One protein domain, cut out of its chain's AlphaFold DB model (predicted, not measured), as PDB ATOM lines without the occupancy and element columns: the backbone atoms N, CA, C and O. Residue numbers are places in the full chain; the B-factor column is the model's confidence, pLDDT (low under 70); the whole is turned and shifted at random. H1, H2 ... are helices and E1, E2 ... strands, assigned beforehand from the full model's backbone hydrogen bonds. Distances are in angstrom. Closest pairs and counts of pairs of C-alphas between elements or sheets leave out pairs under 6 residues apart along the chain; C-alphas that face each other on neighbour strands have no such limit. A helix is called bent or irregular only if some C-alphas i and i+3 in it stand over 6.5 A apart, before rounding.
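Overview. This is residues 5 to 126 of the 137 residues of an uncharacterized protein of Puccinia graminis f. sp. tritici (UniProt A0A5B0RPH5). Look first for a small, twisted sheet of three strands with helix H1 over one face; from it a long loop swings far out at residues 67 to 72 and comes back through H2, whose residues 84 to 87 reach the edge strand E2. After H3 and H4 the printed part leaves this body as a long free tail, with residues 103 to 113 and 115 to 126 sticking out and the short H5 near its end. The 122 printed residues hold five named helices and three named strands, in the order E1 H1 E2 E3 H2 H3 H4 H5; the sheet, E1 E3 E2, is antiparallel, and the class is mixed. The whole is loose, with a radius of gyration of the C-alphas of 17.6 A, and elongated, spanning 59 by 38 by 30 A.

Along the chain. Find C-alpha 5 at (249.378, 233.455, 275.501); from there E1 runs to residue 10, 16.0 A. H1, residues 15 to 27, covers 18.7 A. E2 holds residues 30 to 35, 17.5 A, and E3 residues 48 to 55, 22.2 A. H2, residues 75 to 87, begins at C-alpha (250.574, 211.882, 262.412) and covers 17.4 A; it is irregular, with C-alphas 82 and 85 7.9 A apart. H3 is residues 91 to 94, H4 residues 96 to 102, and H5 residues 120 to 124, ending at C-alpha (256.395, 246.034, 265.503).

Arrangement. Start at E3, the inner strand. It is antiparallel to E1, with N 8 and O 50 at 2.8 A, and to E2, with N 32 and O 53 at 2.9 A; E2 and E3 are a hairpin. E1, H1 and E2 make a split strand-helix-strand unit, two strands running the same way with E3 between them, and its crossover is right-handed. H1 is on the sheet at a height of 8.3 A, two layers, a helix on one face of a sheet. H2 only grazes the sheet; its closest C-alpha pair with E2 is Phe 34 and His 87, 5.4 A. H1, with residues 18 to 22 alone, and H4 only just touch, with 3 pairs of C-alphas within 8 A, the closest Ser 18 and Pro 96, 6.1 A. H3 only just grazes the sheet, with residue 91, and H5 is apart from H1. In H1 and H5 every O i to N i+4 pair is within hydrogen-bond range; H2 has 6 of 9, H4 2 of 3, and H3 is too short for one.

Size, cuts and confidence. The C-alphas farthest apart, those of Glu 69 and Gly 107, are 60.1 A apart. The printed part has no cut. The links E2 to E3, E3 to H2 and H4 to H5 are long. Look for pLDDT under 70 at residues 37 to 45 and 93 to 126.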
ATOM      1  N   LEU A   5     248.398 234.373 276.053       87.00
ATOM      2  CA  LEU A   5     249.378 233.455 275.501       87.00
ATOM      3  C   LEU A   5     250.668 234.228 275.245       87.00
ATOM      4  O   LEU A   5     250.635 235.278 274.600       87.00
ATOM      5  N   LEU A   6     251.780 233.695 275.734       87.50
ATOM      6  CA  LEU A   6     253.115 234.150 275.389       87.50
ATOM      7  C   LEU A   6     253.886 232.987 274.772       87.50
ATOM      8  O   LEU A   6     253.982 231.926 275.379       87.50
ATOM      9  N   ASN A   7     254.451 233.220 273.591       88.19
ATOM     10  CA  ASN A   7     255.495 232.367 273.044       88.19
ATOM     11  C   ASN A   7     256.855 232.957 273.440       88.19
ATOM     12  O   ASN A   7     257.114 234.135 273.181       88.19
ATOM     13  N   PHE A   8     257.691 232.162 274.094       86.25
ATOM     14  CA  PHE A   8     259.004 232.552 274.574       86.25
ATOM     15  C   PHE A   8     260.037 231.530 274.112       86.25
ATOM     16  O   PHE A   8     259.900 230.345 274.382       86.25
ATOM     17  N   VAL A   9     261.108 232.004 273.482       85.88
ATOM     18  CA  VAL A   9     262.263 231.175 273.136       85.88
ATOM     19  C   VAL A   9     263.465 231.692 273.910       85.88
ATOM     20  O   VAL A   9     263.848 232.854 273.760       85.88
ATOM     21  N   GLY A  10     264.059 230.852 274.749       83.88
ATOM     22  CA  GLY A  10     265.188 231.266 275.574       83.88
ATOM     23  C   GLY A  10     265.628 230.216 276.580       83.88
ATOM     24  O   GLY A  10     265.011 229.163 276.716       83.88
ATOM     25  N   ARG A  11     266.701 230.528 277.308       83.62
ATOM     26  CA  ARG A  11     267.164 229.703 278.428       83.62
ATOM     27  C   ARG A  11     266.305 229.989 279.661       83.62
ATOM     28  O   ARG A  11     266.265 231.159 280.068       83.62
ATOM     29  N   PRO A  12     265.659 228.986 280.275       78.69
ATOM     30  CA  PRO A  12     264.786 229.212 281.425       78.69
ATOM     31  C   PRO A  12     265.506 229.843 282.631       78.69
ATOM     32  O   PRO A  12     264.916 230.665 283.327       78.69
ATOM     33  N   SER A  13     266.798 229.542 282.821       77.75
ATOM     34  CA  SER A  13     267.652 230.125 283.874       77.75
ATOM     35  C   SER A  13     268.157 231.546 283.586       77.75
ATOM     36  O   SER A  13     268.787 232.178 284.433       77.75
ATOM     37  N   SER A  14     267.912 232.086 282.387       81.44
ATOM     38  CA  SER A  14     268.435 233.405 282.027       81.44
ATOM     39  C   SER A  14     267.761 234.538 282.806       81.44
ATOM     40  O   SER A  14     266.564 234.512 283.100       81.44
ATOM     41  N   LYS A  15     268.511 235.620 283.044       81.81
ATOM     42  CA  LYS A  15     267.987 236.859 283.646       81.81
ATOM     43  C   LYS A  15     266.805 237.439 282.860       81.81
ATOM     44  O   LYS A  15     265.859 237.948 283.453       81.81
ATOM     45  N   ALA A  16     266.841 237.336 281.530       82.06
ATOM     46  CA  ALA A  16     265.746 237.775 280.669       82.06
ATOM     47  C   ALA A  16     264.475 236.937 280.890       82.06
ATOM     48  O   ALA A  16     263.402 237.511 281.081       82.06
ATOM     49  N   ALA A  17     264.594 235.603 280.934       81.88
ATOM     50  CA  ALA A  17     263.476 234.716 281.257       81.88
ATOM     51  C   ALA A  17     262.907 235.029 282.647       81.88
ATOM     52  O   ALA A  17     261.699 235.191 282.790       81.88
ATOM     53  N   SER A  18     263.780 235.211 283.643       82.62
ATOM     54  CA  SER A  18     263.387 235.557 285.011       82.62
ATOM     55  C   SER A  18     262.519 236.816 285.071       82.62
ATOM     56  O   SER A  18     261.458 236.800 285.691       82.62
ATOM     57  N   LEU A  19     262.914 237.891 284.381       83.88
ATOM     58  CA  LEU A  19     262.148 239.143 284.357       83.88
ATOM     59  C   LEU A  19     260.775 238.972 283.695       83.88
ATOM     60  O   LEU A  19     259.768 239.438 284.232       83.88
ATOM     61  N   VAL A  20     260.727 238.287 282.549       84.81
ATOM     62  CA  VAL A  20     259.476 238.024 281.820       84.81
ATOM     63  C   VAL A  20     258.522 237.186 282.669       84.81
ATOM     64  O   VAL A  20     257.358 237.555 282.833       84.81
ATOM     65  N   LEU A  21     259.015 236.087 283.244       83.38
ATOM     66  CA  LEU A  21     258.223 235.177 284.069       83.38
ATOM     67  C   LEU A  21     257.746 235.850 285.357       83.38
ATOM     68  O   LEU A  21     256.573 235.728 285.696       83.38
ATOM     69  N   THR A  22     258.606 236.623 286.025       84.25
ATOM     70  CA  THR A  22     258.232 237.378 287.233       84.25
ATOM     71  C   THR A  22     257.107 238.359 286.926       84.25
ATOM     72  O   THR A  22     256.073 238.330 287.586       84.25
ATOM     73  N   THR A  23     257.248 239.149 285.858       86.06
ATOM     74  CA  THR A  23     256.220 240.117 285.444       86.06
ATOM     75  C   THR A  23     254.887 239.427 285.141       86.06
ATOM     76  O   THR A  23     253.820 239.915 285.511       86.06
ATOM     77  N   LEU A  24     254.919 238.267 284.477       86.06
ATOM     78  CA  LEU A  24     253.709 237.493 284.197       86.06
ATOM     79  C   LEU A  24     253.059 236.958 285.471       86.06
ATOM     80  O   LEU A  24     251.840 237.040 285.597       86.06
ATOM     81  N   PHE A  25     253.846 236.412 286.396       84.94
ATOM     82  CA  PHE A  25     253.334 235.789 287.618       84.94
ATOM     83  C   PHE A  25     252.840 236.813 288.646       84.94
ATOM     84  O   PHE A  25     251.933 236.503 289.416       84.94
ATOM     85  N   GLU A  26     253.354 238.046 288.620       85.06
ATOM     86  CA  GLU A  26     252.817 239.161 289.411       85.06
ATOM     87  C   GLU A  26     251.414 239.578 288.947       85.06
ATOM     88  O   GLU A  26     250.550 239.895 289.766       85.06
ATOM     89  N   ILE A  27     251.162 239.556 287.634       87.25
ATOM     90  CA  ILE A  27     249.881 239.984 287.050       87.25
ATOM     91  C   ILE A  27     248.863 238.833 287.031       87.25
ATOM     92  O   ILE A  27     247.662 239.046 287.223       87.25
ATOM     93  N   PHE A  28     249.319 237.605 286.778       89.19
ATOM     94  CA  PHE A  28     248.467 236.437 286.589       89.19
ATOM     95  C   PHE A  28     248.748 235.365 287.636       89.19
ATOM     96  O   PHE A  28     249.778 234.700 287.623       89.19
ATOM     97  N   ARG A  29     247.748 235.110 288.485       85.19
ATOM     98  CA  ARG A  29     247.828 234.092 289.541       85.19
ATOM     99  C   ARG A  29     247.885 232.657 289.009       85.19
ATOM    100  O   ARG A  29     248.333 231.759 289.718       85.19
ATOM    101  N   PHE A  30     247.391 232.415 287.796       89.31
ATOM    102  CA  PHE A  30     247.304 231.073 287.240       89.31
ATOM    103  C   PHE A  30     248.000 230.992 285.889       89.31
ATOM    104  O   PHE A  30     247.498 231.550 284.914       89.31
ATOM    105  N   CYS A  31     249.097 230.240 285.819       90.50
ATOM    106  CA  CYS A  31     249.817 229.979 284.579       90.50
ATOM    107  C   CYS A  31     250.098 228.481 284.382       90.50
ATOM    108  O   CYS A  31     250.190 227.723 285.348       90.50
ATOM    109  N   ARG A  32     250.212 228.061 283.121       90.75
ATOM    110  CA  ARG A  32     250.713 226.749 282.676       90.75
ATOM    111  C   ARG A  32     251.687 226.988 281.532       90.75
ATOM    112  O   ARG A  32     251.414 227.853 280.701       90.75
ATOM    113  N   ALA A  33     252.791 226.259 281.490       88.56
ATOM    114  CA  ALA A  33     253.797 226.398 280.445       88.56
ATOM    115  C   ALA A  33     254.101 225.046 279.813       88.56
ATOM    116  O   ALA A  33     254.080 224.037 280.509       88.56
ATOM    117  N   PHE A  34     254.392 225.054 278.520       88.25
ATOM    118  CA  PHE A  34     254.679 223.860 277.733       88.25
ATOM    119  C   PHE A  34     255.945 224.088 276.919       88.25
ATOM    120  O   PHE A  34     256.094 225.195 276.403       88.25
ATOM    121  N   SER A  35     256.830 223.095 276.793       84.75
ATOM    122  CA  SER A  35     257.989 223.187 275.889       84.75
ATOM    123  C   SER A  35     257.971 222.134 274.793       84.75
ATOM    124  O   SER A  35     257.348 221.090 274.929       84.75
ATOM    125  N   GLU A  36     258.671 222.428 273.702       74.38
ATOM    126  CA  GLU A  36     258.806 221.537 272.543       74.38
ATOM    127  C   GLU A  36     259.413 220.168 272.905       74.38
ATOM    128  O   GLU A  36     258.950 219.149 272.405       74.38
ATOM    129  N   ASP A  37     260.371 220.137 273.836       69.62
ATOM    130  CA  ASP A  37     261.159 218.938 274.161       69.62
ATOM    131  C   ASP A  37     260.674 218.147 275.396       69.62
ATOM    132  O   ASP A  37     261.313 217.168 275.799       69.62
ATOM    133  N   SER A  38     259.599 218.556 276.081       57.75
ATOM    134  CA  SER A  38     259.298 217.976 277.400       57.75
ATOM    135  C   SER A  38     258.564 216.625 277.364       57.75
ATOM    136  O   SER A  38     257.356 216.528 277.453       57.75
ATOM    137  N   GLY A  39     259.343 215.545 277.385       52.53
ATOM    138  CA  GLY A  39     258.999 214.264 278.031       52.53
ATOM    139  C   GLY A  39     260.026 213.853 279.104       52.53
ATOM    140  O   GLY A  39     259.958 212.758 279.658       52.53
ATOM    141  N   GLY A  40     261.009 214.721 279.386       56.41
ATOM    142  CA  GLY A  40     262.157 214.471 280.266       56.41
ATOM    143  C   GLY A  40     262.578 215.704 281.085       56.41
ATOM    144  O   GLY A  40     261.930 216.751 281.020       56.41
ATOM    145  N   PRO A  41     263.640 215.601 281.910       58.31
ATOM    146  CA  PRO A  41     264.080 216.696 282.767       58.31
ATOM    147  C   PRO A  41     264.561 217.889 281.933       58.31
ATOM    148  O   PRO A  41     265.535 217.805 281.192       58.31
ATOM    149  N   ILE A  42     263.870 219.013 282.103       63.09
ATOM    150  CA  ILE A  42     264.201 220.320 281.528       63.09
ATOM    151  C   ILE A  42     265.641 220.680 281.900       63.09
ATOM    152  O   ILE A  42     265.965 220.795 283.086       63.09
ATOM    153  N   SER A  43     266.478 220.840 280.877       66.50
ATOM    154  CA  SER A  43     267.825 221.385 280.999       66.50
ATOM    155  C   SER A  43     267.732 222.896 281.182       66.50
ATOM    156  O   SER A  43     267.258 223.615 280.298       66.50
ATOM    157  N   ASP A  44     268.164 223.383 282.343       66.19
ATOM    158  CA  ASP A  44     268.085 224.802 282.693       66.19
ATOM    159  C   ASP A  44     269.068 225.660 281.864       66.19
ATOM    160  O   ASP A  44     268.902 226.881 281.772       66.19
ATOM    161  N   SER A  45     270.063 225.041 281.215       65.44
ATOM    162  CA  SER A  45     271.088 225.703 280.393       65.44
ATOM    163  C   SER A  45     270.754 225.803 278.904       65.44
ATOM    164  O   SER A  45     271.346 226.633 278.206       65.44
ATOM    165  N   ASP A  46     269.814 224.994 278.414       78.38
ATOM    166  CA  ASP A  46     269.517 224.904 276.986       78.38
ATOM    167  C   ASP A  46     268.421 225.881 276.559       78.38
ATOM    168  O   ASP A  46     267.589 226.332 277.350       78.38
ATOM    169  N   TYR A  47     268.459 226.263 275.282       82.56
ATOM    170  CA  TYR A  47     267.405 227.079 274.693       82.56
ATOM    171  C   TYR A  47     266.148 226.241 274.541       82.56
ATOM    172  O   TYR A  47     266.189 225.179 273.932       82.56
ATOM    173  N   GLN A  48     265.035 226.753 275.054       81.62
ATOM    174  CA  GLN A  48     263.748 226.090 274.945       81.62
ATOM    175  C   GLN A  48     262.731 227.022 274.319       81.62
ATOM    176  O   GLN A  48     262.646 228.205 274.659       81.62
ATOM    177  N   ASN A  49     261.954 226.457 273.409       85.69
ATOM    178  CA  ASN A  49     260.738 227.055 272.906       85.69
ATOM    179  C   ASN A  49     259.605 226.712 273.877       85.69
ATOM    180  O   ASN A  49     259.320 225.538 274.111       85.69
ATOM    181  N   MET A  50     259.015 227.735 274.489       86.44
ATOM    182  CA  MET A  50     258.022 227.613 275.544       86.44
ATOM    183  C   MET A  50     256.768 228.415 275.216       86.44
ATOM    184  O   MET A  50     256.828 229.599 274.881       86.44
ATOM    185  N   VAL A  51     255.609 227.802 275.426       89.19
ATOM    186  CA  VAL A  51     254.311 228.469 275.329       89.19
ATOM    187  C   VAL A  51     253.694 228.560 276.713       89.19
ATOM    188  O   VAL A  51     253.459 227.548 277.370       89.19
ATOM    189  N   ILE A  52     253.412 229.782 277.157       89.38
ATOM    190  CA  ILE A  52     252.898 230.074 278.495       89.38
ATOM    191  C   ILE A  52     251.476 230.614 278.377       89.38
ATOM    192  O   ILE A  52     251.223 231.631 277.728       89.38
ATOM    193  N   PHE A  53     250.548 229.942 279.049       92.06
ATOM    194  CA  PHE A  53     249.148 230.319 279.157       92.06
ATOM    195  C   PHE A  53     248.889 230.861 280.551       92.06
ATOM    196  O   PHE A  53     249.092 230.139 281.524       92.06
ATOM    197  N   CYS A  54     248.389 232.089 280.658       91.56
ATOM    198  CA  CYS A  54     248.094 232.725 281.937       91.56
ATOM    199  C   CYS A  54     246.663 233.278 281.992       91.56
ATOM    200  O   CYS A  54     246.102 233.726 280.987       91.56
ATOM    201  N   SER A  55     246.061 233.257 283.181       90.62
ATOM    202  CA  SER A  55     244.720 233.785 283.437       90.62
ATOM    203  C   SER A  55     244.609 234.369 284.851       90.62
ATOM    204  O   SER A  55     245.179 233.816 285.793       90.62
ATOM    205  N   PRO A  56     243.849 235.466 285.038       86.12
ATOM    206  CA  PRO A  56     243.606 236.024 286.366       86.12
ATOM    207  C   PRO A  56     242.511 235.274 287.144       86.12
ATOM    208  O   PRO A  56     242.449 235.389 288.363       86.12
ATOM    209  N   ALA A  57     241.639 234.518 286.463       87.38
ATOM    210  CA  ALA A  57     240.397 234.001 287.050       87.38
ATOM    211  C   ALA A  57     240.402 232.497 287.364       87.38
ATOM    212  O   ALA A  57     239.550 232.031 288.116       87.38
ATOM    213  N   GLY A  58     241.335 231.724 286.805       87.12
ATOM    214  CA  GLY A  58     241.460 230.297 287.105       87.12
ATOM    215  C   GLY A  58     242.539 229.600 286.281       87.12
ATOM    216  O   GLY A  58     243.004 230.136 285.278       87.12
ATOM    217  N   LYS A  59     242.931 228.385 286.693       89.12
ATOM    218  CA  LYS A  59     243.929 227.576 285.969       89.12
ATOM    219  C   LYS A  59     243.475 227.332 284.521       89.12
ATOM    220  O   LYS A  59     242.371 226.810 284.343       89.12
ATOM    221  N   PRO A  60     244.297 227.665 283.502       90.44
ATOM    222  CA  PRO A  60     243.977 227.380 282.106       90.44
ATOM    223  C   PRO A  60     243.644 225.899 281.887       90.44
ATOM    224  O   PRO A  60     244.398 225.007 282.288       90.44
ATOM    225  N   ARG A  61     242.495 225.646 281.253       88.75
ATOM    226  CA  ARG A  61     242.023 224.305 280.896       88.75
ATOM    227  C   ARG A  61     241.980 224.181 279.384       88.75
ATOM    228  O   ARG A  61     241.448 225.064 278.713       88.75
ATOM    229  N   PHE A  62     242.503 223.075 278.879       86.06
ATOM    230  CA  PHE A  62     242.474 222.749 277.462       86.06
ATOM    231  C   PHE A  62     241.351 221.751 277.223       86.06
ATOM    232  O   PHE A  62     241.132 220.837 278.019       86.06
ATOM    233  N   LYS A  63     240.581 221.975 276.160       83.06
ATOM    234  CA  LYS A  63     239.622 220.974 275.702       83.06
ATOM    235  C   LYS A  63     240.399 219.880 274.990       83.06
ATOM    236  O   LYS A  63     241.407 220.172 274.349       83.06
ATOM    237  N   LYS A  64     239.900 218.648 275.080       79.19
ATOM    238  CA  LYS A  64     240.418 217.579 274.234       79.19
ATOM    239  C   LYS A  64     240.265 217.977 272.760       79.19
ATOM    240  O   LYS A  64     239.283 218.660 272.436       79.19
ATOM    241  N   PRO A  65     241.213 217.577 271.903       76.50
ATOM    242  CA  PRO A  65     241.059 217.707 270.463       76.50
ATOM    243  C   PRO A  65     239.712 217.115 270.042       76.50
ATOM    244  O   PRO A  65     239.319 216.061 270.541       76.50
ATOM    245  N   ILE A  66     238.987 217.825 269.183       78.75
ATOM    246  CA  ILE A  66     237.753 217.323 268.576       78.75
ATOM    247  C   ILE A  66     238.071 216.872 267.158       78.75
ATOM    248  O   ILE A  66     238.815 217.552 266.450       78.75
ATOM    249  N   GLU A  67     237.508 215.741 266.753       78.00
ATOM    250  CA  GLU A  67     237.514 215.335 265.352       78.00
ATOM    251  C   GLU A  67     236.628 216.310 264.571       78.00
ATOM    252  O   GLU A  67     235.498 216.608 264.971       78.00
ATOM    253  N   ILE A  68     237.173 216.869 263.492       81.25
ATOM    254  CA  ILE A  68     236.466 217.800 262.614       81.25
ATOM    255  C   ILE A  68     236.276 217.078 261.285       81.25
ATOM    256  O   ILE A  68     237.244 216.633 260.673       81.25
ATOM    257  N   GLU A  69     235.029 216.963 260.837       78.31
ATOM    258  CA  GLU A  69     234.697 216.308 259.572       78.31
ATOM    259  C   GLU A  69     235.459 216.961 258.404       78.31
ATOM    260  O   GLU A  69     235.445 218.181 258.235       78.31
ATOM    261  N   GLY A  70     236.172 216.147 257.618       80.62
ATOM    262  CA  GLY A  70     237.011 216.621 256.510       80.62
ATOM    263  C   GLY A  70     238.386 217.173 256.914       80.62
ATOM    264  O   GLY A  70     239.117 217.649 256.047       80.62
ATOM    265  N   PHE A  71     238.763 217.097 258.193       80.19
ATOM    266  CA  PHE A  71     240.100 217.444 258.671       80.19
ATOM    267  C   PHE A  71     240.744 216.250 259.381       80.19
ATOM    268  O   PHE A  71     240.461 215.962 260.542       80.19
ATOM    269  N   GLU A  72     241.653 215.589 258.672       83.50
ATOM    270  CA  GLU A  72     242.522 214.549 259.217       83.50
ATOM    271  C   GLU A  72     243.843 215.194 259.670       83.50
ATOM    272  O   GLU A  72     244.608 215.675 258.821       83.50
ATOM    273  N   PRO A  73     244.130 215.263 260.983       80.62
ATOM    274  CA  PRO A  73     245.415 215.751 261.461       80.62
ATOM    275  C   PRO A  73     246.553 214.846 260.973       80.62
ATOM    276  O   PRO A  73     246.432 213.622 260.917       80.62
ATOM    277  N   SER A  74     247.702 215.443 260.650       86.12
ATOM    278  CA  SER A  74     248.898 214.657 260.339       86.12
ATOM    279  C   SER A  74     249.320 213.808 261.543       86.12
ATOM    280  O   SER A  74     249.025 214.155 262.685       86.12
ATOM    281  N   ALA A  75     250.080 212.730 261.320       84.19
ATOM    282  CA  ALA A  75     250.574 211.882 262.412       84.19
ATOM    283  C   ALA A  75     251.278 212.692 263.520       84.19
ATOM    284  O   ALA A  75     251.074 212.438 264.705       84.19
ATOM    285  N   HIS A  76     252.041 213.720 263.132       79.06
ATOM    286  CA  HIS A  76     252.700 214.622 264.073       79.06
ATOM    287  C   HIS A  76     251.706 215.509 264.837       79.06
ATOM    288  O   HIS A  76     251.815 215.649 266.052       79.06
ATOM    289  N   GLN A  77     250.702 216.072 264.158       80.44
ATOM    290  CA  GLN A  77     249.651 216.850 264.820       80.44
ATOM    291  C   GLN A  77     248.866 215.990 265.810       80.44
ATOM    292  O   GLN A  77     248.654 216.416 266.940       80.44
ATOM    293  N   SER A  78     248.493 214.773 265.420       81.94
ATOM    294  CA  SER A  78     247.816 213.810 266.290       81.94
ATOM    295  C   SER A  78     248.662 213.459 267.507       81.94
ATOM    296  O   SER A  78     248.142 213.424 268.618       81.94
ATOM    297  N   GLN A  79     249.968 213.248 267.327       82.75
ATOM    298  CA  GLN A  79     250.886 213.006 268.436       82.75
ATOM    299  C   GLN A  79     250.891 214.187 269.412       82.75
ATOM    300  O   GLN A  79     250.584 213.990 270.583       82.75
ATOM    301  N   VAL A  80     251.141 215.409 268.929       80.25
ATOM    302  CA  VAL A  80     251.166 216.619 269.770       80.25
ATOM    303  C   VAL A  80     249.836 216.809 270.498       80.25
ATOM    304  O   VAL A  80     249.811 217.007 271.708       80.25
ATOM    305  N   LEU A  81     248.713 216.707 269.791       81.75
ATOM    306  CA  LEU A  81     247.378 216.883 270.360       81.75
ATOM    307  C   LEU A  81     247.049 215.857 271.458       81.75
ATOM    308  O   LEU A  81     246.293 216.180 272.376       81.75
ATOM    309  N   ASN A  82     247.628 214.658 271.383       82.19
ATOM    310  CA  ASN A  82     247.414 213.585 272.350       82.19
ATOM    311  C   ASN A  82     248.417 213.587 273.515       82.19
ATOM    312  O   ASN A  82     248.068 213.086 274.580       82.19
ATOM    313  N   SER A  83     249.621 214.148 273.347       83.06
ATOM    314  CA  SER A  83     250.685 214.116 274.364       83.06
ATOM    315  C   SER A  83     251.110 215.486 274.903       83.06
ATOM    316  O   SER A  83     251.987 215.549 275.761       83.06
ATOM    317  N   PHE A  84     250.507 216.602 274.470       83.38
ATOM    318  CA  PHE A  84     250.972 217.935 274.891       83.38
ATOM    319  C   PHE A  84     250.943 218.146 276.414       83.38
ATOM    320  O   PHE A  84     251.747 218.913 276.930       83.38
ATOM    321  N   GLU A  85     250.041 217.489 277.153       86.50
ATOM    322  CA  GLU A  85     250.001 217.610 278.619       86.50
ATOM    323  C   GLU A  85     251.221 216.977 279.297       86.50
ATOM    324  O   GLU A  85     251.625 217.431 280.365       86.50
ATOM    325  N   GLU A  86     251.847 215.985 278.662       85.81
ATOM    326  CA  GLU A  86     253.107 215.384 279.119       85.81
ATOM    327  C   GLU A  86     254.274 216.375 278.998       85.81
ATOM    328  O   GLU A  86     255.243 216.285 279.748       85.81
ATOM    329  N   HIS A  87     254.108 217.378 278.131       85.44
ATOM    330  CA  HIS A  87     255.048 218.463 277.876       85.44
ATOM    331  C   HIS A  87     254.789 219.693 278.759       85.44
ATOM    332  O   HIS A  87     255.252 220.796 278.463       85.44
ATOM    333  N   GLU A  88     254.032 219.551 279.855       86.69
ATOM    334  CA  GLU A  88     253.841 220.632 280.826       86.69
ATOM    335  C   GLU A  88     255.072 220.801 281.732       86.69
ATOM    336  O   GLU A  88     255.519 219.895 282.437       86.69
ATOM    337  N   ILE A  89     255.586 222.027 281.777       83.75
ATOM    338  CA  ILE A  89     256.721 222.421 282.603       83.75
ATOM    339  C   ILE A  89     256.248 222.788 284.010       83.75
ATOM    340  O   ILE A  89     255.341 223.606 284.198       83.75
ATOM    341  N   ASN A  90     256.945 222.280 285.031       80.38
ATOM    342  CA  ASN A  90     256.754 222.750 286.399       80.38
ATOM    343  C   ASN A  90     257.354 224.154 286.597       80.38
ATOM    344  O   ASN A  90     258.544 224.312 286.880       80.38
ATOM    345  N   LEU A  91     256.495 225.173 286.523       77.25
ATOM    346  CA  LEU A  91     256.854 226.583 286.692       77.25
ATOM    347  C   LEU A  91     257.479 226.927 288.052       77.25
ATOM    348  O   LEU A  91     258.207 227.912 288.135       77.25
ATOM    349  N   ALA A  92     257.269 226.129 289.109       71.81
ATOM    350  CA  ALA A  92     257.932 226.371 290.394       71.81
ATOM    351  C   ALA A  92     259.461 226.216 290.304       71.81
ATOM    352  O   ALA A  92     260.184 226.856 291.071       71.81
ATOM    353  N   ARG A  93     259.967 225.436 289.338       67.81
ATOM    354  CA  ARG A  93     261.410 225.350 289.049       67.81
ATOM    355  C   ARG A  93     261.964 226.637 288.444       67.81
ATOM    356  O   ARG A  93     263.134 226.927 288.633       67.81
ATOM    357  N   LEU A  94     261.111 227.410 287.777       65.50
ATOM    358  CA  LEU A  94     261.451 228.678 287.129       65.50
ATOM    359  C   LEU A  94     261.126 229.889 288.012       65.50
ATOM    360  O   LEU A  94     261.171 231.029 287.549       65.50
ATOM    361  N   SER A  95     260.743 229.650 289.271       61.66
ATOM    362  CA  SER A  95     260.375 230.723 290.183       61.66
ATOM    363  C   SER A  95     261.585 231.621 290.486       61.66
ATOM    364  O   SER A  95     262.697 231.125 290.704       61.66
ATOM    365  N   PRO A  96     261.387 232.949 290.524       57.38
ATOM    366  CA  PRO A  96     262.462 233.900 290.795       57.38
ATOM    367  C   PRO A  96     263.130 233.680 292.161       57.38
ATOM    368  O   PRO A  96     264.311 233.995 292.310       57.38
ATOM    369  N   ASP A  97     262.425 233.087 293.128       55.59
ATOM    370  CA  ASP A  97     262.966 232.781 294.458       55.59
ATOM    371  C   ASP A  97     264.119 231.768 294.410       55.59
ATOM    372  O   ASP A  97     265.091 231.915 295.149       55.59
ATOM    373  N   ARG A  98     264.080 230.791 293.489       51.69
ATOM    374  CA  ARG A  98     265.196 229.852 293.275       51.69
ATOM    375  C   ARG A  98     266.342 230.462 292.472       51.69
ATOM    376  O   ARG A  98     267.499 230.265 292.828       51.69
ATOM    377  N   LEU A  99     266.037 231.257 291.446       52.78
ATOM    378  CA  LEU A  99     267.058 231.931 290.630       52.78
ATOM    379  C   LEU A  99     267.880 232.943 291.444       52.78
ATOM    380  O   LEU A  99     269.046 233.192 291.144       52.78
ATOM    381  N   ARG A 100     267.302 233.519 292.504       50.81
ATOM    382  CA  ARG A 100     268.033 234.367 293.457       50.81
ATOM    383  C   ARG A 100     269.051 233.599 294.298       50.81
ATOM    384  O   ARG A 100     270.033 234.201 294.721       50.81
ATOM    385  N   GLN A 101     268.824 232.310 294.527       44.91
ATOM    386  CA  GLN A 101     269.631 231.482 295.419       44.91
ATOM    387  C   GLN A 101     270.903 230.957 294.729       44.91
ATOM    388  O   GLN A 101     271.953 230.919 295.355       44.91
ATOM    389  N   GLU A 102     270.858 230.667 293.424       47.09
ATOM    390  CA  GLU A 102     272.051 230.264 292.650       47.09
ATOM    391  C   GLU A 102     273.004 231.432 292.335       47.09
ATOM    392  O   GLU A 102     274.203 231.233 292.158       47.09
ATOM    393  N   ASN A 103     272.506 232.673 292.326       44.19
ATOM    394  CA  ASN A 103     273.322 233.869 292.080       44.19
ATOM    395  C   ASN A 103     274.119 234.359 293.311       44.19
ATOM    396  O   ASN A 103     274.790 235.384 293.216       44.19
ATOM    397  N   GLN A 104     274.051 233.677 294.464       43.47
ATOM    398  CA  GLN A 104     274.862 234.024 295.642       43.47
ATOM    399  C   GLN A 104     276.206 233.278 295.719       43.47
ATOM    400  O   GLN A 104     277.098 233.763 296.410       43.47
ATOM    401  N   ASP A 105     276.394 232.188 294.965       41.81
ATOM    402  CA  ASP A 105     277.616 231.362 295.022       41.81
ATOM    403  C   ASP A 105     278.573 231.543 293.828       41.81
ATOM    404  O   ASP A 105     279.652 230.948 293.801       41.81
ATOM    405  N   GLN A 106     278.247 232.391 292.845       39.47
ATOM    406  CA  GLN A 106     279.172 232.735 291.759       39.47
ATOM    407  C   GLN A 106     279.471 234.232 291.750       39.47
ATOM    408  O   GLN A 106     278.580 235.074 291.680       39.47
ATOM    409  N   GLY A 107     280.765 234.535 291.877       36.91
ATOM    410  CA  GLY A 107     281.317 235.863 292.092       36.91
ATOM    411  C   GLY A 107     280.838 236.932 291.110       36.91
ATOM    412  O   GLY A 107     280.520 236.680 289.950       36.91
ATOM    413  N   SER A 108     280.839 238.161 291.621       47.56
ATOM    414  CA  SER A 108     280.475 239.397 290.938       47.56
ATOM    415  C   SER A 108     281.046 239.510 289.516       47.56
ATOM    416  O   SER A 108     282.257 239.655 289.340       47.56
ATOM    417  N   LEU A 109     280.163 239.564 288.519       37.72
ATOM    418  CA  LEU A 109     280.435 240.112 287.187       37.72
ATOM    419  C   LEU A 109     279.386 241.188 286.855       37.72
ATOM    420  O   LEU A 109     278.281 241.161 287.403       37.72
ATOM    421  N   PRO A 110     279.761 242.202 286.057       39.97
ATOM    422  CA  PRO A 110     279.199 243.538 286.154       39.97
ATOM    423  C   PRO A 110     277.755 243.609 285.668       39.97
ATOM    424  O   PRO A 110     277.338 242.918 284.742       39.97
ATOM    425  N   SER A 111     277.012 244.502 286.317       40.25
ATOM    426  CA  SER A 111     275.637 244.892 286.036       40.25
ATOM    427  C   SER A 111     275.433 245.343 284.586       40.25
ATOM    428  O   SER A 111     275.334 246.535 284.312       40.25
ATOM    429  N   GLU A 112     275.277 244.410 283.650       39.81
ATOM    430  CA  GLU A 112     274.569 244.718 282.414       39.81
ATOM    431  C   GLU A 112     273.086 244.876 282.769       39.81
ATOM    432  O   GLU A 112     272.328 243.923 283.011       39.81
ATOM    433  N   SER A 113     272.685 246.138 282.917       39.22
ATOM    434  CA  SER A 113     271.290 246.535 282.868       39.22
ATOM    435  C   SER A 113     270.746 246.110 281.507       39.22
ATOM    436  O   SER A 113     271.231 246.585 280.481       39.22
ATOM    437  N   LEU A 114     269.734 245.241 281.489       42.22
ATOM    438  CA  LEU A 114     268.898 245.051 280.308       42.22
ATOM    439  C   LEU A 114     268.174 246.375 280.046       42.22
ATOM    440  O   LEU A 114     267.075 246.611 280.543       42.22
ATOM    441  N   ILE A 115     268.818 247.272 279.303       38.28
ATOM    442  CA  ILE A 115     268.143 248.424 278.729       38.28
ATOM    443  C   ILE A 115     267.305 247.854 277.591       38.28
ATOM    444  O   ILE A 115     267.841 247.486 276.544       38.28
ATOM    445  N   LEU A 116     265.987 247.755 277.803       37.81
ATOM    446  CA  LEU A 116     265.029 247.662 276.705       37.81
ATOM    447  C   LEU A 116     265.190 248.942 275.875       37.81
ATOM    448  O   LEU A 116     264.520 249.945 276.101       37.81
ATOM    449  N   THR A 117     266.147 248.948 274.955       44.31
ATOM    450  CA  THR A 117     266.252 250.015 273.969       44.31
ATOM    451  C   THR A 117     265.077 249.863 273.009       44.31
ATOM    452  O   THR A 117     264.700 248.754 272.625       44.31
ATOM    453  N   ASP A 118     264.481 250.990 272.622       47.75
ATOM    454  CA  ASP A 118     263.311 251.123 271.737       47.75
ATOM    455  C   ASP A 118     263.462 250.457 270.340       47.75
ATOM    456  O   ASP A 118     262.589 250.591 269.482       47.75
ATOM    457  N   LEU A 119     264.527 249.691 270.087       42.03
ATOM    458  CA  LEU A 119     264.801 248.985 268.834       42.03
ATOM    459  C   LEU A 119     263.750 247.912 268.489       42.03
ATOM    460  O   LEU A 119     263.568 247.602 267.311       42.03
ATOM    461  N   ASN A 120     262.964 247.423 269.458       45.31
ATOM    462  CA  ASN A 120     261.839 246.518 269.178       45.31
ATOM    463  C   ASN A 120     260.599 247.227 268.589       45.31
ATOM    464  O   ASN A 120     259.760 246.566 267.970       45.31
ATOM    465  N   LYS A 121     260.483 248.567 268.669       40.41
ATOM    466  CA  LYS A 121     259.407 249.303 267.966       40.41
ATOM    467  C   LYS A 121     259.552 249.228 266.444       40.41
ATOM    468  O   LYS A 121     258.544 249.229 265.737       40.41
ATOM    469  N   ALA A 122     260.779 249.127 265.927       44.19
ATOM    470  CA  ALA A 122     261.022 249.035 264.485       44.19
ATOM    471  C   ALA A 122     260.503 247.714 263.887       44.19
ATOM    472  O   ALA A 122     260.027 247.696 262.752       44.19
ATOM    473  N   GLN A 123     260.532 246.628 264.665       45.72
ATOM    474  CA  GLN A 123     259.990 245.321 264.276       45.72
ATOM    475  C   GLN A 123     258.453 245.303 264.348       45.72
ATOM    476  O   GLN A 123     257.800 244.773 263.452       45.72
ATOM    477  N   LEU A 124     257.854 245.971 265.344       43.75
ATOM    478  CA  LEU A 124     256.395 246.034 265.503       43.75
ATOM    479  C   LEU A 124     255.701 246.824 264.374       43.75
ATOM    480  O   LEU A 124     254.596 246.481 263.962       43.75
ATOM    481  N   ASN A 125     256.368 247.837 263.810       42.66
ATOM    482  CA  ASN A 125     255.845 248.596 262.667       42.66
ATOM    483  C   ASN A 125     255.870 247.825 261.335       42.66
ATOM    484  O   ASN A 125     255.175 248.231 260.402       42.66
ATOM    485  N   ARG A 126     256.631 246.724 261.229       44.59
ATOM    486  CA  ARG A 126     256.625 245.852 260.039       44.59
ATOM    487  C   ARG A 126     255.428 244.903 260.006       44.59
ATOM    488  O   ARG A 126     255.085 244.411 258.938       44.59
TER     489      ARG A 126